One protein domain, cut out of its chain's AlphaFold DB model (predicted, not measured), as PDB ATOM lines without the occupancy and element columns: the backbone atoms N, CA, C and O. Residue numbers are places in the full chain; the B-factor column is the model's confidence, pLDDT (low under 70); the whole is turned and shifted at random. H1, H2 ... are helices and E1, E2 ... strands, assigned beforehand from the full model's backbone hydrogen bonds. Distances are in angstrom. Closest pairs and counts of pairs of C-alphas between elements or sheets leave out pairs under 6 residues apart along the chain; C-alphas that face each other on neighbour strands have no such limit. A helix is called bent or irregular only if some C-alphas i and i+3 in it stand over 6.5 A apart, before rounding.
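What this domain is: This is residues 2 to 152 of the 672 residues of an uncharacterized protein of Acidobacteria bacterium (UniProt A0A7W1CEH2). This is a long, thin rod of helices: H1, 42.3 A long, runs side by side with the long arm H3b of the bent helix H3, in opposite ways, and at the far end H2 and the other arm, H3a, cross as a second, shorter helical pair. Between the two pairs, near residues 100 to 108 of H3b, a small hairpin of two strands, E1 and E2, lies at the side of the rod, and after H3 the unnamed tail, residues 143 to 152, folds back at the end where H1 begins. The printed part has 151 residues with three named helices and two named strands, in the order H1, E1, E2, H2, H3; the sheet has the order E1 - E2 and is antiparallel, and the class is mostly helix. The whole is extended, with a radius of gyration of the C-alphas of 26.5 A, and its C-alphas span 85 by 34 by 23 A.

How they stand to each other: Look first at the sheet: E1, residues 41 to 44, and E2, residues 51 to 54, are antiparallel neighbours and form a hairpin, with 144 degrees between their directions. Across it you find N 43 and O 52 at 2.8 A and N 41 and O 54 at 2.9 A, both within hydrogen-bond range; C-alphas 44 and 51 face each other at 4.1 A. Now take H3, residues 79 to 142, which was assigned as one helix by its hydrogen bonds but is bent: C-alphas 96 and 99 are 7.7 A apart. Its arms, H3a, residues 79 to 96, and H3b, residues 99 to 142, are about perpendicular, at 77 degrees. The closest C-alphas of E1 and H3b, those of Phe 41 and Leu 104, are 7.1 A apart; E2 and H3b are only just apart, at 8.4 A. Follow H3b onward to H1, residues 6 to 35: the two touch, closest at the C-alphas of Glu 15 and Leu 129, 5.4 A, with a shallow tilt of 27 degrees, opposite ways. On the other side of the bend, H3a touches H2, residues 56 to 74, closest at the C-alphas of Ser 67 and Ala 86, 4.8 A; this helical hairpin has a steep tilt of 45 degrees, opposite ways. H2 and H3b are close but not clearly touching, with the C-alphas of Leu 56 and Ile 101 closest at 6.4 A. H1 is apart from H2 and from H3a. In H1, H2, H3a and H3b every O i to N i+4 pair is within hydrogen-bond range.

Where its parts are: Find C-alpha 41 at (-35.180, 31.474, 23.786), where E1 begins; it runs 9.8 A to C-alpha 44, and E2 runs 9.4 A from C-alpha 51 to C-alpha 54. H2 spans 27.1 A from C-alpha 56 to C-alpha 74, and H3a 25.8 A from C-alpha 79 to C-alpha 96. H3b, the longer arm, runs 64.4 A from C-alpha 99 to C-alpha 142 at (-79.640, 60.700, 32.304). Go back to C-alpha 6 at (-70.830, 47.358, 43.110) for H1, which runs 42.3 A to C-alpha 35.

The domain as a whole: The two C-alphas farthest apart are those of Lys 77 and Leu 143, 85.3 A, while those of Arg 2 and Phe 152, the first and last printed, are 15.5 A apart. The printed part has no cut. The links H1 to E1, E2 to H2 and H2 to H3 are tight, E1 to E2 is short, and no link is long. The mean pLDDT of the printed part is 91.8, and no printed residue is under 70.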
ATOM      1  N   ARG A   2     -72.834  47.345  52.440       81.56
ATOM      2  CA  ARG A   2     -73.096  47.111  51.007       81.56
ATOM      3  C   ARG A   2     -72.472  48.266  50.227       81.56
ATOM      4  O   ARG A   2     -72.854  49.408  50.453       81.56
ATOM      5  N   ILE A   3     -71.509  47.973  49.356       87.56
ATOM      6  CA  ILE A   3     -70.881  48.992  48.509       87.56
ATOM      7  C   ILE A   3     -71.903  49.405  47.435       87.56
ATOM      8  O   ILE A   3     -72.407  48.528  46.723       87.56
ATOM      9  N   PRO A   4     -72.251  50.697  47.312       88.94
ATOM     10  CA  PRO A   4     -73.214  51.151  46.316       88.94
ATOM     11  C   PRO A   4     -72.698  50.893  44.895       88.94
ATOM     12  O   PRO A   4     -71.513  51.068  44.608       88.94
ATOM     13  N   ASN A   5     -73.605  50.481  44.003       93.00
ATOM     14  CA  ASN A   5     -73.340  50.247  42.576       93.00
ATOM     15  C   ASN A   5     -72.176  49.275  42.299       93.00
ATOM     16  O   ASN A   5     -71.492  49.395  41.286       93.00
ATOM     17  N   PHE A   6     -71.955  48.297  43.189       94.88
ATOM     18  CA  PHE A   6     -70.830  47.358  43.110       94.88
ATOM     19  C   PHE A   6     -70.677  46.702  41.729       94.88
ATOM     20  O   PHE A   6     -69.585  46.711  41.171       94.88
ATOM     21  N   SER A   7     -71.771  46.186  41.152       96.38
ATOM     22  CA  SER A   7     -71.733  45.526  39.838       96.38
ATOM     23  C   SER A   7     -71.285  46.470  38.721       96.38
ATOM     24  O   SER A   7     -70.501  46.076  37.867       96.38
ATOM     25  N   GLU A   8     -71.758  47.717  38.725       97.19
ATOM     26  CA  GLU A   8     -71.424  48.709  37.696       97.19
ATOM     27  C   GLU A   8     -69.967  49.160  37.845       97.19
ATOM     28  O   GLU A   8     -69.207  49.136  36.879       97.19
ATOM     29  N   ARG A   9     -69.530  49.451  39.077       97.25
ATOM     30  CA  ARG A   9     -68.130  49.786  39.387       97.25
ATOM     31  C   ARG A   9     -67.165  48.655  39.033       97.25
ATOM     32  O   ARG A   9     -66.025  48.928  38.659       97.25
ATOM     33  N   ARG A  10     -67.611  47.400  39.151       97.50
ATOM     34  CA  ARG A  10     -66.821  46.226  38.778       97.50
ATOM     35  C   ARG A  10     -66.672  46.089  37.265       97.50
ATOM     36  O   ARG A  10     -65.562  45.845  36.811       97.50
ATOM     37  N   ILE A  11     -67.740  46.309  36.497       97.88
ATOM     38  CA  ILE A  11     -67.686  46.323  35.024       97.88
ATOM     39  C   ILE A  11     -66.704  47.393  34.531       97.88
ATOM     40  O   ILE A  11     -65.875  47.107  33.671       97.88
ATOM     41  N   LEU A  12     -66.746  48.599  35.112       97.81
ATOM     42  CA  LEU A  12     -65.804  49.674  34.778       97.81
ATOM     43  C   LEU A  12     -64.349  49.272  35.073       97.81
ATOM     44  O   LEU A  12     -63.467  49.507  34.253       97.81
ATOM     45  N   ALA A  13     -64.096  48.633  36.219       97.38
ATOM     46  CA  ALA A  13     -62.766  48.142  36.574       97.38
ATOM     47  C   ALA A  13     -62.281  47.034  35.621       97.38
ATOM     48  O   ALA A  13     -61.132  47.048  35.180       97.38
ATOM     49  N   GLU A  14     -63.152  46.085  35.274       97.62
ATOM     50  CA  GLU A  14     -62.824  44.993  34.355       97.62
ATOM     51  C   GLU A  14     -62.553  45.485  32.933       97.62
ATOM     52  O   GLU A  14     -61.631  44.978  32.296       97.62
ATOM     53  N   GLU A  15     -63.288  46.486  32.441       97.88
ATOM     54  CA  GLU A  15     -63.007  47.103  31.140       97.88
ATOM     55  C   GLU A  15     -61.597  47.697  31.100       97.88
ATOM     56  O   GLU A  15     -60.834  47.392  30.183       97.88
ATOM     57  N   MET A  16     -61.209  48.443  32.140       97.44
ATOM     58  CA  MET A  16     -59.867  49.021  32.245       97.44
ATOM     59  C   MET A  16     -58.769  47.953  32.324       97.44
ATOM     60  O   MET A  16     -57.716  48.115  31.705       97.44
ATOM     61  N   LEU A  17     -58.999  46.854  33.053       97.12
ATOM     62  CA  LEU A  17     -58.050  45.736  33.134       97.12
ATOM     63  C   LEU A  17     -57.844  45.069  31.772       97.12
ATOM     64  O   LEU A  17     -56.710  44.787  31.391       97.12
ATOM     65  N   VAL A  18     -58.925  44.837  31.024       97.56
ATOM     66  CA  VAL A  18     -58.831  44.231  29.690       97.56
ATOM     67  C   VAL A  18     -58.197  45.203  28.691       97.56
ATOM     68  O   VAL A  18     -57.390  44.775  27.870       97.56
ATOM     69  N   ALA A  19     -58.485  46.504  28.783       96.56
ATOM     70  CA  ALA A  19     -57.830  47.521  27.959       96.56
ATOM     71  C   ALA A  19     -56.309  47.563  28.200       96.56
ATOM     72  O   ALA A  19     -55.529  47.607  27.248       96.56
ATOM     73  N   ALA A  20     -55.873  47.486  29.461       95.25
ATOM     74  CA  ALA A  20     -54.455  47.374  29.797       95.25
ATOM     75  C   ALA A  20     -53.837  46.068  29.264       95.25
ATOM     76  O   ALA A  20     -52.742  46.091  28.698       95.25
ATOM     77  N   GLU A  21     -54.556  44.941  29.357       95.56
ATOM     78  CA  GLU A  21     -54.102  43.666  28.795       95.56
ATOM     79  C   GLU A  21     -53.912  43.742  27.272       95.56
ATOM     80  O   GLU A  21     -52.887  43.273  26.779       95.56
ATOM     81  N   ILE A  22     -54.831  44.371  26.531       96.94
ATOM     82  CA  ILE A  22     -54.703  44.587  25.078       96.94
ATOM     83  C   ILE A  22     -53.404  45.326  24.762       96.94
ATOM     84  O   ILE A  22     -52.573  44.803  24.020       96.94
ATOM     85  N   ILE A  23     -53.182  46.479  25.397       94.56
ATOM     86  CA  ILE A  23     -51.977  47.293  25.189       94.56
ATOM     87  C   ILE A  23     -50.714  46.473  25.494       94.56
ATOM     88  O   ILE A  23     -49.729  46.512  24.753       94.56
ATOM     89  N   ARG A  24     -50.724  45.689  26.580       93.94
ATOM     90  CA  ARG A  24     -49.598  44.820  26.944       93.94
ATOM     91  C   ARG A  24     -49.313  43.772  25.865       93.94
ATOM     92  O   ARG A  24     -48.147  43.512  25.561       93.94
ATOM     93  N   ARG A  25     -50.352  43.150  25.303       95.56
ATOM     94  CA  ARG A  25     -50.234  42.133  24.246       95.56
ATOM     95  C   ARG A  25     -49.742  42.741  22.937       95.56
ATOM     96  O   ARG A  25     -48.822  42.189  22.343       95.56
ATOM     97  N   GLU A  26     -50.278  43.892  22.541       95.62
ATOM     98  CA  GLU A  26     -49.832  44.640  21.359       95.62
ATOM     99  C   GLU A  26     -48.341  44.965  21.445       95.62
ATOM    100  O   GLU A  26     -47.583  44.619  20.541       95.62
ATOM    101  N   ARG A  27     -47.876  45.485  22.588       92.44
ATOM    102  CA  ARG A  27     -46.442  45.724  22.804       92.44
ATOM    103  C   ARG A  27     -45.613  44.451  22.798       92.44
ATOM    104  O   ARG A  27     -44.473  44.467  22.348       92.44
ATOM    105  N   ASN A  28     -46.119  43.345  23.339       92.25
ATOM    106  CA  ASN A  28     -45.396  42.075  23.279       92.25
ATOM    107  C   ASN A  28     -45.218  41.607  21.831       92.25
ATOM    108  O   ASN A  28     -44.147  41.097  21.497       92.25
ATOM    109  N   ILE A  29     -46.237  41.792  20.988       94.25
ATOM    110  CA  ILE A  29     -46.191  41.481  19.556       94.25
ATOM    111  C   ILE A  29     -45.208  42.414  18.847       94.25
ATOM    112  O   ILE A  29     -44.302  41.924  18.181       94.25
ATOM    113  N   GLU A  30     -45.318  43.727  19.049       94.31
ATOM    114  CA  GLU A  30     -44.402  44.727  18.487       94.31
ATOM    115  C   GLU A  30     -42.945  44.423  18.868       94.31
ATOM    116  O   GLU A  30     -42.097  44.248  17.997       94.31
ATOM    117  N   ASN A  31     -42.663  44.186  20.154       90.25
ATOM    118  CA  ASN A  31     -41.335  43.790  20.626       90.25
ATOM    119  C   ASN A  31     -40.836  42.474  20.002       90.25
ATOM    120  O   ASN A  31     -39.637  42.307  19.783       90.25
ATOM    121  N   LEU A  32     -41.719  41.507  19.734       90.69
ATOM    122  CA  LEU A  32     -41.357  40.259  19.051       90.69
ATOM    123  C   LEU A  32     -41.082  40.465  17.558       90.69
ATOM    124  O   LEU A  32     -40.260  39.743  16.995       90.69
ATOM    125  N   VAL A  33     -41.751  41.423  16.923       91.38
ATOM    126  CA  VAL A  33     -41.543  41.770  15.515       91.38
ATOM    127  C   VAL A  33     -40.252  42.571  15.353       91.38
ATOM    128  O   VAL A  33     -39.392  42.185  14.564       91.38
ATOM    129  N   GLU A  34     -40.073  43.633  16.137       90.19
ATOM    130  CA  GLU A  34     -38.940  44.555  16.013       90.19
ATOM    131  C   GLU A  34     -37.651  44.031  16.649       90.19
ATOM    132  O   GLU A  34     -36.548  44.343  16.191       90.19
ATOM    133  N   HIS A  35     -37.770  43.287  17.750       90.19
ATOM    134  CA  HIS A  35     -36.640  42.852  18.579       90.19
ATOM    135  C   HIS A  35     -36.669  41.350  18.878       90.19
ATOM    136  O   HIS A  35     -35.974  40.869  19.780       90.19
ATOM    137  N   GLY A  36     -37.468  40.577  18.136       86.81
ATOM    138  CA  GLY A  36     -37.536  39.127  18.308       86.81
ATOM    139  C   GLY A  36     -36.215  38.422  18.021       86.81
ATOM    140  O   GLY A  36     -35.959  37.370  18.600       86.81
ATOM    141  N   ASP A  37     -35.359  39.019  17.192       88.00
ATOM    142  CA  ASP A  37     -33.984  38.583  16.942       88.00
ATOM    143  C   ASP A  37     -33.100  38.667  18.199       88.00
ATOM    144  O   ASP A  37     -32.236  37.816  18.400       88.00
ATOM    145  N   LYS A  38     -33.340  39.653  19.072       89.00
ATOM    146  CA  LYS A  38     -32.624  39.867  20.343       89.00
ATOM    147  C   LYS A  38     -33.235  39.099  21.512       89.00
ATOM    148  O   LYS A  38     -32.614  38.978  22.573       89.00
ATOM    149  N   LYS A  39     -34.464  38.595  21.367       87.38
ATOM    150  CA  LYS A  39     -35.124  37.816  22.419       87.38
ATOM    151  C   LYS A  39     -34.429  36.463  22.561       87.38
ATOM    152  O   LYS A  39     -34.230  35.740  21.590       87.38
ATOM    153  N   ARG A  40     -34.047  36.119  23.794       87.31
ATOM    154  CA  ARG A  40     -33.413  34.833  24.102       87.31
ATOM    155  C   ARG A  40     -34.471  33.765  24.327       87.31
ATOM    156  O   ARG A  40     -35.351  33.937  25.170       87.31
ATOM    157  N   PHE A  41     -34.332  32.648  23.630       89.81
ATOM    158  CA  PHE A  41     -35.180  31.474  23.786       89.81
ATOM    159  C   PHE A  41     -34.375  30.327  24.388       89.81
ATOM    160  O   PHE A  41     -33.175  30.198  24.144       89.81
ATOM    161  N   LYS A  42     -35.039  29.501  25.199       87.75
ATOM    162  CA  LYS A  42     -34.440  28.293  25.761       87.75
ATOM    163  C   LYS A  42     -34.419  27.214  24.682       87.75
ATOM    164  O   LYS A  42     -35.477  26.741  24.282       87.75
ATOM    165  N   ILE A  43     -33.231  26.832  24.231       89.81
ATOM    166  CA  ILE A  43     -33.031  25.830  23.179       89.81
ATOM    167  C   ILE A  43     -32.073  24.761  23.673       89.81
ATOM    168  O   ILE A  43     -31.089  25.066  24.344       89.81
ATOM    169  N   LYS A  44     -32.363  23.506  23.336       85.88
ATOM    170  CA  LYS A  44     -31.435  22.397  23.520       85.88
ATOM    171  C   LYS A  44     -30.464  22.384  22.339       85.88
ATOM    172  O   LYS A  44     -30.892  22.275  21.202       85.88
ATOM    173  N   ASP A  45     -29.182  22.572  22.613       76.44
ATOM    174  CA  ASP A  45     -28.133  22.502  21.603       76.44
ATOM    175  C   ASP A  45     -27.898  21.035  21.230       76.44
ATOM    176  O   ASP A  45     -27.493  20.239  22.077       76.44
ATOM    177  N   ASP A  46     -28.161  20.683  19.975       78.00
ATOM    178  CA  ASP A  46     -28.069  19.306  19.486       78.00
ATOM    179  C   ASP A  46     -26.637  18.751  19.560       78.00
ATOM    180  O   ASP A  46     -26.449  17.550  19.741       78.00
ATOM    181  N   VAL A  47     -25.618  19.619  19.489       70.50
ATOM    182  CA  VAL A  47     -24.204  19.206  19.535       70.50
ATOM    183  C   VAL A  47     -23.757  18.900  20.960       70.50
ATOM    184  O   VAL A  47     -23.044  17.931  21.204       70.50
ATOM    185  N   THR A  48     -24.146  19.747  21.913       71.44
ATOM    186  CA  THR A  48     -23.675  19.641  23.303       71.44
ATOM    187  C   THR A  48     -24.667  18.931  24.222       71.44
ATOM    188  O   THR A  48     -24.315  18.594  25.349       71.44
ATOM    189  N   GLY A  49     -25.908  18.723  23.771       78.50
ATOM    190  CA  GLY A  49     -27.022  18.197  24.562       78.50
ATOM    191  C   GLY A  49     -27.570  19.173  25.612       78.50
ATOM    192  O   GLY A  49     -28.578  18.871  26.259       78.50
ATOM    193  N   ASN A  50     -26.940  20.338  25.782       77.44
ATOM    194  CA  ASN A  50     -27.238  21.286  26.851       77.44
ATOM    195  C   ASN A  50     -28.365  22.241  26.457       77.44
ATOM    196  O   ASN A  50     -28.445  22.701  25.320       77.44
ATOM    197  N   THR A  51     -29.216  22.607  27.415       80.19
ATOM    198  CA  THR A  51     -30.163  23.710  27.221       80.19
ATOM    199  C   THR A  51     -29.476  25.043  27.461       80.19
ATOM    200  O   THR A  51     -28.874  25.227  28.511       80.19
ATOM    201  N   ARG A  52     -29.618  25.987  26.535       81.00
ATOM    202  CA  ARG A  52     -29.084  27.347  26.651       81.00
ATOM    203  C   ARG A  52     -30.123  28.389  26.259       81.00
ATOM    204  O   ARG A  52     -31.012  28.117  25.457       81.00
ATOM    205  N   HIS A  53     -29.998  29.588  26.821       82.00
ATOM    206  CA  HIS A  53     -30.793  30.751  26.430       82.00
ATOM    207  C   HIS A  53     -30.037  31.556  25.374       82.00
ATOM    208  O   HIS A  53     -29.099  32.276  25.707       82.00
ATOM    209  N   VAL A  54     -30.452  31.445  24.113       86.19
ATOM    210  CA  VAL A  54     -29.767  32.075  22.973       86.19
ATOM    211  C   VAL A  54     -30.753  32.895  22.155       86.19
ATOM    212  O   VAL A  54     -31.919  32.525  22.026       86.19
ATOM    213  N   SER A  55     -30.293  34.032  21.640       89.94
ATOM    214  CA  SER A  55     -31.011  34.838  20.650       89.94
ATOM    215  C   SER A  55     -30.330  34.744  19.282       89.94
ATOM    216  O   SER A  55     -29.153  34.386  19.189       89.94
ATOM    217  N   LEU A  56     -31.054  35.085  18.215       90.44
ATOM    218  CA  LEU A  56     -30.486  35.150  16.865       90.44
ATOM    219  C   LEU A  56     -29.357  36.191  16.810       90.44
ATOM    220  O   LEU A  56     -28.293  35.925  16.253       90.44
ATOM    221  N   PHE A  57     -29.548  37.322  17.491       88.56
ATOM    222  CA  PHE A  57     -28.551  38.378  17.629       88.56
ATOM    223  C   PHE A  57     -27.254  37.890  18.296       88.56
ATOM    224  O   PHE A  57     -26.163  38.229  17.835       88.56
ATOM    225  N   ASP A  58     -27.343  37.072  19.353       85.06
ATOM    226  CA  ASP A  58     -26.155  36.513  20.021       85.06
ATOM    227  C   ASP A  58     -25.344  35.621  19.059       85.06
ATOM    228  O   ASP A  58     -24.115  35.713  19.013       85.06
ATOM    229  N   ILE A  59     -26.027  34.797  18.252       87.69
ATOM    230  CA  ILE A  59     -25.394  33.918  17.255       87.69
ATOM    231  C   ILE A  59     -24.698  34.748  16.176       87.69
ATOM    232  O   ILE A  59     -23.516  34.533  15.902       87.69
ATOM    233  N   GLU A  60     -25.400  35.716  15.582       89.56
ATOM    234  CA  GLU A  60     -24.836  36.565  14.528       89.56
ATOM    235  C   GLU A  60     -23.633  37.365  15.035       89.56
ATOM    236  O   GLU A  60     -22.589  37.426  14.379       89.56
ATOM    237  N   ARG A  61     -23.722  37.910  16.250       86.56
ATOM    238  CA  ARG A  61     -22.613  38.633  16.873       86.56
ATOM    239  C   ARG A  61     -21.402  37.731  17.119       86.56
ATOM    240  O   ARG A  61     -20.269  38.147  16.862       86.56
ATOM    241  N   LYS A  62     -21.619  36.498  17.588       84.44
ATOM    242  CA  LYS A  62     -20.550  35.511  17.787       84.44
ATOM    243  C   LYS A  62     -19.860  35.162  16.467       84.44
ATOM    244  O   LYS A  62     -18.633  35.168  16.413       84.44
ATOM    245  N   ILE A  63     -20.627  34.953  15.395       87.12
ATOM    246  CA  ILE A  63     -20.103  34.718  14.039       87.12
ATOM    247  C   ILE A  63     -19.209  35.884  13.584       87.12
ATOM    248  O   ILE A  63     -18.086  35.666  13.119       87.12
ATOM    249  N   VAL A  64     -19.661  37.130  13.760       87.38
ATOM    250  CA  VAL A  64     -18.884  38.331  13.404       87.38
ATOM    251  C   VAL A  64     -17.571  38.399  14.192       87.38
ATOM    252  O   VAL A  64     -16.507  38.625  13.618       87.38
ATOM    253  N   HIS A  65     -17.599  38.153  15.501       82.69
ATOM    254  CA  HIS A  65     -16.385  38.183  16.316       82.69
ATOM    255  C   HIS A  65     -15.398  37.061  15.960       82.69
ATOM    256  O   HIS A  65     -14.207  37.329  15.775       82.69
ATOM    257  N   LEU A  66     -15.882  35.827  15.800       84.00
ATOM    258  CA  LEU A  66     -15.046  34.684  15.426       84.00
ATOM    259  C   LEU A  66     -14.418  34.866  14.043       84.00
ATOM    260  O   LEU A  66     -13.226  34.612  13.870       84.00
ATOM    261  N   SER A  67     -15.192  35.348  13.071       88.75
ATOM    262  CA  SER A  67     -14.694  35.607  11.719       88.75
ATOM    263  C   SER A  67     -13.617  36.697  11.701       88.75
ATOM    264  O   SER A  67     -12.572  36.507  11.074       88.75
ATOM    265  N   HIS A  68     -13.794  37.785  12.459       84.69
ATOM    266  CA  HIS A  68     -12.760  38.813  12.608       84.69
ATOM    267  C   HIS A  68     -11.490  38.287  13.281       84.69
ATOM    268  O   HIS A  68     -10.398  38.574  12.790       84.69
ATOM    269  N   ARG A  69     -11.603  37.494  14.355       84.94
ATOM    270  CA  ARG A  69     -10.441  36.885  15.029       84.94
ATOM    271  C   ARG A  69      -9.678  35.960  14.078       84.94
ATOM    272  O   ARG A  69      -8.467  36.108  13.924       84.94
ATOM    273  N   LYS A  70     -10.377  35.062  13.373       89.31
ATOM    274  CA  LYS A  70      -9.772  34.164  12.371       89.31
ATOM    275  C   LYS A  70      -9.073  34.940  11.254       89.31
ATOM    276  O   LYS A  70      -7.936  34.627  10.902       89.31
ATOM    277  N   ALA A  71      -9.706  35.993  10.741       88.50
ATOM    278  CA  ALA A  71      -9.107  36.847   9.721       88.50
ATOM    279  C   ALA A  71      -7.845  37.565  10.230       88.50
ATOM    280  O   ALA A  71      -6.839  37.612   9.523       88.50
ATOM    281  N   GLN A  72      -7.868  38.083  11.463       85.00
ATOM    282  CA  GLN A  72      -6.713  38.738  12.088       85.00
ATOM    283  C   GLN A  72      -5.533  37.784  12.287       85.00
ATOM    284  O   GLN A  72      -4.404  38.166  11.982       85.00
ATOM    285  N   LEU A  73      -5.794  36.553  12.736       86.44
ATOM    286  CA  LEU A  73      -4.766  35.521  12.889       86.44
ATOM    287  C   LEU A  73      -4.162  35.108  11.541       86.44
ATOM    288  O   LEU A  73      -2.961  34.873  11.457       86.44
ATOM    289  N   THR A  74      -4.971  35.074  10.478       89.88
ATOM    290  CA  THR A  74      -4.510  34.682   9.135       89.88
ATOM    291  C   THR A  74      -3.692  35.792   8.461       89.88
ATOM    292  O   THR A  74      -2.683  35.522   7.814       89.88
ATOM    293  N   HIS A  75      -4.085  37.062   8.620       84.75
ATOM    294  CA  HIS A  75      -3.367  38.202   8.042       84.75
ATOM    295  C   HIS A  75      -3.247  39.372   9.018       84.75
ATOM    296  O   HIS A  75      -4.028  40.318   8.972       84.75
ATOM    297  N   ALA A  76      -2.189  39.390   9.829       79.88
ATOM    298  CA  ALA A  76      -1.981  40.452  10.816       79.88
ATOM    299  C   ALA A  76      -1.842  41.866  10.203       79.88
ATOM    300  O   ALA A  76      -2.303  42.845  10.790       79.88
ATOM    301  N   LYS A  77      -1.217  41.990   9.020       83.50
ATOM    302  CA  LYS A  77      -0.792  43.292   8.461       83.50
ATOM    303  C   LYS A  77      -1.693  43.865   7.356       83.50
ATOM    304  O   LYS A  77      -1.702  45.077   7.172       83.50
ATOM    305  N   ASN A  78      -2.449  43.046   6.621       86.00
ATOM    306  CA  ASN A  78      -3.235  43.516   5.469       86.00
ATOM    307  C   ASN A  78      -4.712  43.718   5.854       86.00
ATOM    308  O   ASN A  78      -5.400  42.767   6.207       86.00
ATOM    309  N   VAL A  79      -5.200  44.962   5.822       81.31
ATOM    310  CA  VAL A  79      -6.583  45.313   6.208       81.31
ATOM    311  C   VAL A  79      -7.614  44.780   5.206       81.31
ATOM    312  O   VAL A  79      -8.628  44.234   5.626       81.31
ATOM    313  N   GLU A  80      -7.352  44.897   3.905       82.31
ATOM    314  CA  GLU A  80      -8.305  44.525   2.849       82.31
ATOM    315  C   GLU A  80      -8.496  43.008   2.790       82.31
ATOM    316  O   GLU A  80      -9.619  42.518   2.896       82.31
ATOM    317  N   LYS A  81      -7.392  42.249   2.794       88.12
ATOM    318  CA  LYS A  81      -7.446  40.778   2.859       88.12
ATOM    319  C   LYS A  81      -8.141  40.278   4.129       88.12
ATOM    320  O   LYS A  81      -8.823  39.257   4.092       88.12
ATOM    321  N   ARG A  82      -8.005  40.995   5.255       85.38
ATOM    322  CA  ARG A  82      -8.737  40.675   6.493       85.38
ATOM    323  C   ARG A  82     -10.243  40.846   6.331       85.38
ATOM    324  O   ARG A  82     -10.981  40.005   6.828       85.38
ATOM    325  N   ALA A  83     -10.695  41.912   5.675       82.56
ATOM    326  CA  ALA A  83     -12.121  42.143   5.459       82.56
ATOM    327  C   ALA A  83     -12.734  41.056   4.560       82.56
ATOM    328  O   ALA A  83     -13.772  40.492   4.903       82.56
ATOM    329  N   GLU A  84     -12.052  40.696   3.468       90.00
ATOM    330  CA  GLU A  84     -12.493  39.629   2.559       90.00
ATOM    331  C   GLU A  84     -12.573  38.265   3.255       90.00
ATOM    332  O   GLU A  84     -13.568  37.550   3.130       90.00
ATOM    333  N   LEU A  85     -11.547  37.902   4.029       91.56
ATOM    334  CA  LEU A  85     -11.543  36.639   4.766       91.56
ATOM    335  C   LEU A  85     -12.548  36.626   5.912       91.56
ATOM    336  O   LEU A  85     -13.166  35.592   6.146       91.56
ATOM    337  N   ALA A  86     -12.761  37.752   6.594       89.38
ATOM    338  CA  ALA A  86     -13.808  37.853   7.605       89.38
ATOM    339  C   ALA A  86     -15.192  37.593   6.987       89.38
ATOM    340  O   ALA A  86     -15.984  36.857   7.568       89.38
ATOM    341  N   ALA A  87     -15.467  38.105   5.782       91.19
ATOM    342  CA  ALA A  87     -16.715  37.811   5.078       91.19
ATOM    343  C   ALA A  87     -16.854  36.314   4.735       91.19
ATOM    344  O   ALA A  87     -17.911  35.734   4.986       91.19
ATOM    345  N   LYS A  88     -15.786  35.668   4.240       94.81
ATOM    346  CA  LYS A  88     -15.778  34.219   3.953       94.81
ATOM    347  C   LYS A  88     -16.002  33.378   5.212       94.81
ATOM    348  O   LYS A  88     -16.924  32.568   5.253       94.81
ATOM    349  N   PHE A  89     -15.234  33.630   6.273       94.25
ATOM    350  CA  PHE A  89     -15.398  32.927   7.548       94.25
ATOM    351  C   PHE A  89     -16.775  33.173   8.171       94.25
ATOM    352  O   PHE A  89     -17.335  32.267   8.777       94.25
ATOM    353  N   SER A  90     -17.346  34.368   8.010       92.69
ATOM    354  CA  SER A  90     -18.702  34.665   8.479       92.69
ATOM    355  C   SER A  90     -19.749  33.785   7.784       92.69
ATOM    356  O   SER A  90     -20.616  33.224   8.452       92.69
ATOM    357  N   GLN A  91     -19.639  33.585   6.465       94.31
ATOM    358  CA  GLN A  91     -20.531  32.689   5.717       94.31
ATOM    359  C   GLN A  91     -20.386  31.225   6.155       94.31
ATOM    360  O   GLN A  91     -21.392  30.555   6.385       94.31
ATOM    361  N   GLU A  92     -19.154  30.743   6.328       94.56
ATOM    362  CA  GLU A  92     -18.880  29.378   6.799       94.56
ATOM    363  C   GLU A  92     -19.432  29.127   8.210       94.56
ATOM    364  O   GLU A  92     -20.071  28.107   8.462       94.56
ATOM    365  N   GLU A  93     -19.217  30.058   9.143       92.81
ATOM    366  CA  GLU A  93     -19.750  29.941  10.502       92.81
ATOM    367  C   GLU A  93     -21.283  30.065  10.522       92.81
ATOM    368  O   GLU A  93     -21.952  29.326  11.245       92.81
ATOM    369  N   ARG A  94     -21.876  30.920   9.678       93.62
ATOM    370  CA  ARG A  94     -23.340  31.007   9.534       93.62
ATOM    371  C   ARG A  94     -23.945  29.700   9.024       93.62
ATOM    372  O   ARG A  94     -24.991  29.286   9.526       93.62
ATOM    373  N   ALA A  95     -23.283  29.019   8.089       94.19
ATOM    374  CA  ALA A  95     -23.724  27.713   7.604       94.19
ATOM    375  C   ALA A  95     -23.792  26.679   8.744       94.19
ATOM    376  O   ALA A  95     -24.795  25.980   8.881       94.19
ATOM    377  N   LYS A  96     -22.793  26.656   9.640       91.81
ATOM    378  CA  LYS A  96     -22.779  25.762  10.817       91.81
ATOM    379  C   LYS A  96     -23.925  26.032  11.793       91.81
ATOM    380  O   LYS A  96     -24.435  25.104  12.413       91.81
ATOM    381  N   HIS A  97     -24.344  27.289  11.928       90.56
ATOM    382  CA  HIS A  97     -25.418  27.693  12.839       90.56
ATOM    383  C   HIS A  97     -26.820  27.699  12.204       90.56
ATOM    384  O   HIS A  97     -27.791  28.020  12.888       90.56
ATOM    385  N   THR A  98     -26.963  27.321  10.930       93.62
ATOM    386  CA  THR A  98     -28.240  27.408  10.198       93.62
ATOM    387  C   THR A  98     -29.393  26.618  10.847       93.62
ATOM    388  O   THR A  98     -30.463  27.207  11.004       93.62
ATOM    389  N   PRO A  99     -29.220  25.357  11.303       92.38
ATOM    390  CA  PRO A  99     -30.305  24.609  11.950       92.38
ATOM    391  C   PRO A  99     -30.826  25.299  13.218       92.38
ATOM    392  O   PRO A  99     -32.030  25.401  13.437       92.38
ATOM    393  N   LEU A 100     -29.914  25.847  14.024       90.44
ATOM    394  CA  LEU A 100     -30.255  26.562  15.252       90.44
ATOM    395  C   LEU A 100     -30.994  27.877  14.968       90.44
ATOM    396  O   LEU A 100     -31.934  28.221  15.682       90.44
ATOM    397  N   ILE A 101     -30.589  28.602  13.922       92.19
ATOM    398  CA  ILE A 101     -31.277  29.820  13.471       92.19
ATOM    399  C   ILE A 101     -32.721  29.488  13.054       92.19
ATOM    400  O   ILE A 101     -33.651  30.157  13.496       92.19
ATOM    401  N   GLN A 102     -32.933  28.406  12.297       94.31
ATOM    402  CA  GLN A 102     -34.275  27.958  11.893       94.31
ATOM    403  C   GLN A 102     -35.148  27.543  13.091       94.31
ATOM    404  O   GLN A 102     -36.339  27.866  13.140       94.31
ATOM    405  N   GLN A 103     -34.566  26.862  14.085       93.81
ATOM    406  CA  GLN A 103     -35.259  26.532  15.336       93.81
ATOM    407  C   GLN A 103     -35.692  27.802  16.090       93.81
ATOM    408  O   GLN A 103     -36.840  27.891  16.528       93.81
ATOM    409  N   LEU A 104     -34.808  28.802  16.206       92.81
ATOM    410  CA  LEU A 104     -35.117  30.098  16.829       92.81
ATOM    411  C   LEU A 104     -36.270  30.816  16.127       92.81
ATOM    412  O   LEU A 104     -37.194  31.289  16.792       92.81
ATOM    413  N   ASP A 105     -36.240  30.861  14.796       93.12
ATOM    414  CA  ASP A 105     -37.301  31.474  13.999       93.12
ATOM    415  C   ASP A 105     -38.644  30.766  14.195       93.12
ATOM    416  O   ASP A 105     -39.671  31.422  14.383       93.12
ATOM    417  N   THR A 106     -38.638  29.432  14.250       95.69
ATOM    418  CA  THR A 106     -39.844  28.629  14.502       95.69
ATOM    419  C   THR A 106     -40.440  28.925  15.879       95.69
ATOM    420  O   THR A 106     -41.646  29.154  16.003       95.69
ATOM    421  N   ILE A 107     -39.605  28.983  16.925       94.81
ATOM    422  CA  ILE A 107     -40.049  29.331  18.282       94.81
ATOM    423  C   ILE A 107     -40.626  30.750  18.304       94.81
ATOM    424  O   ILE A 107     -41.693  30.971  18.884       94.81
ATOM    425  N   ARG A 108     -39.961  31.711  17.651       93.50
ATOM    426  CA  ARG A 108     -40.433  33.097  17.562       93.50
ATOM    427  C   ARG A 108     -41.817  33.177  16.915       93.50
ATOM    428  O   ARG A 108     -42.698  33.824  17.479       93.50
ATOM    429  N   LEU A 109     -42.028  32.494  15.788       94.44
ATOM    430  CA  LEU A 109     -43.324  32.446  15.100       94.44
ATOM    431  C   LEU A 109     -44.418  31.818  15.973       94.44
ATOM    432  O   LEU A 109     -45.530  32.342  16.029       94.44
ATOM    433  N   HIS A 110     -44.106  30.746  16.708       96.31
ATOM    434  CA  HIS A 110     -45.059  30.124  17.628       96.31
ATOM    435  C   HIS A 110     -45.470  31.071  18.769       96.31
ATOM    436  O   HIS A 110     -46.655  31.192  19.079       96.31
ATOM    437  N   VAL A 111     -44.508  31.777  19.376       94.94
ATOM    438  CA  VAL A 111     -44.794  32.762  20.434       94.94
ATOM    439  C   VAL A 111     -45.618  33.929  19.885       94.94
ATOM    440  O   VAL A 111     -46.573  34.351  20.531       94.94
ATOM    441  N   LEU A 112     -45.319  34.406  18.677       94.88
ATOM    442  CA  LEU A 112     -46.099  35.454  18.016       94.88
ATOM    443  C   LEU A 112     -47.544  34.997  17.738       94.88
ATOM    444  O   LEU A 112     -48.491  35.722  18.037       94.88
ATOM    445  N   GLY A 113     -47.738  33.767  17.252       96.56
ATOM    446  CA  GLY A 113     -49.069  33.180  17.058       96.56
ATOM    447  C   GLY A 113     -49.841  32.945  18.366       96.56
ATOM    448  O   GLY A 113     -51.071  32.983  18.382       96.56
ATOM    449  N   PHE A 114     -49.148  32.708  19.480       96.88
ATOM    450  CA  PHE A 114     -49.754  32.649  20.812       96.88
ATOM    451  C   PHE A 114     -50.232  34.029  21.284       96.88
ATOM    452  O   PHE A 114     -51.393  34.162  21.666       96.88
ATOM    453  N   GLU A 115     -49.383  35.059  21.205       96.81
ATOM    454  CA  GLU A 115     -49.748  36.420  21.623       96.81
ATOM    455  C   GLU A 115     -50.897  36.991  20.779       96.81
ATOM    456  O   GLU A 115     -51.833  37.553  21.342       96.81
ATOM    457  N   ASN A 116     -50.900  36.761  19.459       97.00
ATOM    458  CA  ASN A 116     -51.992  37.197  18.579       97.00
ATOM    459  C   ASN A 116     -53.346  36.583  18.961       97.00
ATOM    460  O   ASN A 116     -54.345  37.292  19.022       97.00
ATOM    461  N   ARG A 117     -53.395  35.279  19.270       97.69
ATOM    462  CA  ARG A 117     -54.644  34.622  19.699       97.69
ATOM    463  C   ARG A 117     -55.188  35.223  20.994       97.69
ATOM    464  O   ARG A 117     -56.390  35.452  21.108       97.69
ATOM    465  N   HIS A 118     -54.310  35.490  21.960       96.69
ATOM    466  CA  HIS A 118     -54.705  36.126  23.216       96.69
ATOM    467  C   HIS A 118     -55.121  37.588  23.033       96.69
ATOM    468  O   HIS A 118     -56.053  38.027  23.701       96.69
ATOM    469  N   LEU A 119     -54.487  38.319  22.112       97.62
ATOM    470  CA  LEU A 119     -54.907  39.667  21.747       97.62
ATOM    471  C   LEU A 119     -56.340  39.669  21.197       97.62
ATOM    472  O   LEU A 119     -57.163  40.439  21.681       97.62
ATOM    473  N   THR A 120     -56.673  38.767  20.268       98.00
ATOM    474  CA  THR A 120     -58.039  38.653  19.724       98.00
ATOM    475  C   THR A 120     -59.064  38.352  20.821       98.00
ATOM    476  O   THR A 120     -60.093  39.018  20.907       98.00
ATOM    477  N   GLN A 121     -58.763  37.412  21.724       97.88
ATOM    478  CA  GLN A 121     -59.640  37.100  22.862       97.88
ATOM    479  C   GLN A 121     -59.845  38.305  23.793       97.88
ATOM    480  O   GLN A 121     -60.962  38.556  24.253       97.88
ATOM    481  N   ALA A 122     -58.779  39.060  24.073       97.50
ATOM    482  CA  ALA A 122     -58.855  40.263  24.894       97.50
ATOM    483  C   ALA A 122     -59.676  41.364  24.204       97.50
ATOM    484  O   ALA A 122     -60.512  41.987  24.854       97.50
ATOM    485  N   GLN A 123     -59.516  41.550  22.889       98.06
ATOM    486  CA  GLN A 123     -60.300  42.495  22.087       98.06
ATOM    487  C   GLN A 123     -61.795  42.155  22.104       98.06
ATOM    488  O   GLN A 123     -62.612  43.024  22.396       98.06
ATOM    489  N   GLU A 124     -62.166  40.888  21.898       98.06
ATOM    490  CA  GLU A 124     -63.567  40.450  21.983       98.06
ATOM    491  C   GLU A 124     -64.171  40.714  23.368       98.06
ATOM    492  O   GLU A 124     -65.300  41.202  23.490       98.06
ATOM    493  N   LYS A 125     -63.415  40.408  24.432       98.06
ATOM    494  CA  LYS A 125     -63.834  40.677  25.811       98.06
ATOM    495  C   LYS A 125     -63.981  42.180  26.065       98.06
ATOM    496  O   LYS A 125     -64.967  42.593  26.676       98.06
ATOM    497  N   HIS A 126     -63.047  42.990  25.571       97.94
ATOM    498  CA  HIS A 126     -63.083  44.444  25.690       97.94
ATOM    499  C   HIS A 126     -64.310  45.025  25.000       97.94
ATOM    500  O   HIS A 126     -65.029  45.788  25.627       97.94
ATOM    501  N   THR A 127     -64.631  44.618  23.768       98.06
ATOM    502  CA  THR A 127     -65.831  45.099  23.063       98.06
ATOM    503  C   THR A 127     -67.107  44.838  23.867       98.06
ATOM    504  O   THR A 127     -67.968  45.713  23.969       98.06
ATOM    505  N   ARG A 128     -67.226  43.660  24.495       98.06
ATOM    506  CA  ARG A 128     -68.384  43.324  25.343       98.06
ATOM    507  C   ARG A 128     -68.474  44.227  26.577       98.06
ATOM    508  O   ARG A 128     -69.545  44.770  26.845       98.06
ATOM    509  N   LEU A 129     -67.371  44.399  27.307       98.00
ATOM    510  CA  LEU A 129     -67.320  45.232  28.517       98.00
ATOM    511  C   LEU A 129     -67.476  46.724  28.203       98.00
ATOM    512  O   LEU A 129     -68.179  47.434  28.916       98.00
ATOM    513  N   HIS A 130     -66.896  47.185  27.098       97.69
ATOM    514  CA  HIS A 130     -67.002  48.560  26.629       97.69
ATOM    515  C   HIS A 130     -68.456  48.930  26.311       97.69
ATOM    516  O   HIS A 130     -68.946  49.967  26.750       97.69
ATOM    517  N   ASN A 131     -69.203  48.035  25.657       98.00
ATOM    518  CA  ASN A 131     -70.636  48.236  25.433       98.00
ATOM    519  C   ASN A 131     -71.418  48.361  26.752       98.00
ATOM    520  O   ASN A 131     -72.317  49.193  26.855       98.00
ATOM    521  N   GLN A 132     -71.071  47.580  27.781       98.06
ATOM    522  CA  GLN A 132     -71.696  47.694  29.104       98.06
ATOM    523  C   GLN A 132     -71.326  49.004  29.811       98.06
ATOM    524  O   GLN A 132     -72.197  49.651  30.390       98.06
ATOM    525  N   LYS A 133     -70.064  49.438  29.718       97.69
ATOM    526  CA  LYS A 133     -69.604  50.739  30.217       97.69
ATOM    527  C   LYS A 133     -70.389  51.895  29.596       97.69
ATOM    528  O   LYS A 133     -70.895  52.728  30.338       97.69
ATOM    529  N   LEU A 134     -70.598  51.890  28.278       97.88
ATOM    530  CA  LEU A 134     -71.408  52.912  27.600       97.88
ATOM    531  C   LEU A 134     -72.860  52.946  28.108       97.88
ATOM    532  O   LEU A 134     -73.473  54.012  28.174       97.88
ATOM    533  N   LEU A 135     -73.439  51.795  28.475       98.06
ATOM    534  CA  LEU A 135     -74.775  51.742  29.080       98.06
ATOM    535  C   LEU A 135     -74.792  52.348  30.490       98.06
ATOM    536  O   LEU A 135     -75.736  53.063  30.830       98.06
ATOM    537  N   ILE A 136     -73.749  52.093  31.285       97.50
ATOM    538  CA  ILE A 136     -73.569  52.699  32.609       97.50
ATOM    539  C   ILE A 136     -73.426  54.219  32.457       97.50
ATOM    540  O   ILE A 136     -74.185  54.963  33.070       97.50
ATOM    541  N   GLU A 137     -72.537  54.695  31.589       96.88
ATOM    542  CA  GLU A 137     -72.320  56.128  31.353       96.88
ATOM    543  C   GLU A 137     -73.619  56.841  30.947       96.88
ATOM    544  O   GLU A 137     -74.011  57.813  31.592       96.88
ATOM    545  N   LYS A 138     -74.374  56.285  29.986       98.06
ATOM    546  CA  LYS A 138     -75.688  56.816  29.578       98.06
ATOM    547  C   LYS A 138     -76.706  56.846  30.720       98.06
ATOM    548  O   LYS A 138     -77.540  57.750  30.780       98.06
ATOM    549  N   LYS A 139     -76.690  55.856  31.618       97.75
ATOM    550  CA  LYS A 139     -77.567  55.829  32.798       97.75
ATOM    551  C   LYS A 139     -77.244  56.998  33.733       97.75
ATOM    552  O   LYS A 139     -78.163  57.703  34.140       97.75
ATOM    553  N   TYR A 140     -75.972  57.225  34.050       97.25
ATOM    554  CA  TYR A 140     -75.549  58.302  34.954       97.25
ATOM    555  C   TYR A 140     -75.699  59.696  34.335       97.25
ATOM    556  O   TYR A 140     -76.093  60.630  35.035       97.25
ATOM    557  N   GLU A 141     -75.504  59.818  33.020       97.06
ATOM    558  CA  GLU A 141     -75.784  61.035  32.254       97.06
ATOM    559  C   GLU A 141     -77.266  61.429  32.348       97.06
ATOM    560  O   GLU A 141     -77.589  62.567  32.691       97.06
ATOM    561  N   ARG A 142     -78.188  60.472  32.147       97.56
ATOM    562  CA  ARG A 142     -79.640  60.700  32.304       97.56
ATOM    563  C   ARG A 142     -80.020  61.126  33.719       97.56
ATOM    564  O   ARG A 142     -80.942  61.919  33.892       97.56
ATOM    565  N   LEU A 143     -79.312  60.609  34.720       96.62
ATOM    566  CA  LEU A 143     -79.503  60.963  36.126       96.62
ATOM    567  C   LEU A 143     -78.833  62.294  36.509       96.62
ATOM    568  O   LEU A 143     -79.060  62.771  37.618       96.62
ATOM    569  N   LYS A 144     -78.040  62.910  35.614       97.06
ATOM    570  CA  LYS A 144     -77.215  64.105  35.883       97.06
ATOM    571  C   LYS A 144     -76.302  63.934  37.100       97.06
ATOM    572  O   LYS A 144     -76.051  64.870  37.855       97.06
ATOM    573  N   THR A 145     -75.804  62.719  37.287       96.69
ATOM    574  CA  THR A 145     -74.895  62.346  38.376       96.69
ATOM    575  C   THR A 145     -73.567  61.880  37.801       96.69
ATOM    576  O   THR A 145     -73.531  61.339  36.699       96.69
ATOM    577  N   ALA A 146     -72.475  62.057  38.546       95.31
ATOM    578  CA  ALA A 146     -71.169  61.564  38.123       95.31
ATOM    579  C   ALA A 146     -71.157  60.030  38.020       95.31
ATOM    580  O   ALA A 146     -71.748  59.335  38.851       95.31
ATOM    581  N   VAL A 147     -70.455  59.512  37.009       95.44
ATOM    582  CA  VAL A 147     -70.202  58.074  36.854       95.44
ATOM    583  C   VAL A 147     -69.415  57.590  38.078       95.44
ATOM    584  O   VAL A 147     -68.448  58.247  38.477       95.44
ATOM    585  N   PRO A 148     -69.809  56.474  38.712       95.50
ATOM    586  CA  PRO A 148     -69.139  55.994  39.908       95.50
ATOM    587  C   PRO A 148     -67.718  55.535  39.569       95.50
ATOM    588  O   PRO A 148     -67.475  54.956  38.510       95.50
ATOM    589  N   LEU A 149     -66.777  55.759  40.487       95.50
ATOM    590  CA  LEU A 149     -65.385  55.372  40.268       95.50
ATOM    591  C   LEU A 149     -65.233  53.843  40.182       95.50
ATOM    592  O   LEU A 149     -65.895  53.120  40.933       95.50
ATOM    593  N   PRO A 150     -64.343  53.324  39.319       97.12
ATOM    594  CA  PRO A 150     -64.084  51.892  39.230       97.12
ATOM    595  C   PRO A 150     -63.631  51.297  40.570       97.12
ATOM    596  O   PRO A 150     -62.820  51.885  41.295       97.12
ATOM    597  N   LEU A 151     -64.135  50.107  40.899       96.38
ATOM    598  CA  LEU A 151     -63.775  49.404  42.129       96.38
ATOM    599  C   LEU A 151     -62.825  48.245  41.822       96.38
ATOM    600  O   LEU A 151     -63.233  47.215  41.280       96.38
ATOM    601  N   PHE A 152     -61.564  48.416  42.209       96.19
ATOM    602  CA  PHE A 152     -60.509  47.425  42.017       96.19
ATOM    603  C   PHE A 152     -60.198  46.661  43.303       96.19
ATOM    604  O   PHE A 152     -60.235  47.210  44.411       96.19
TER     605      PHE A 152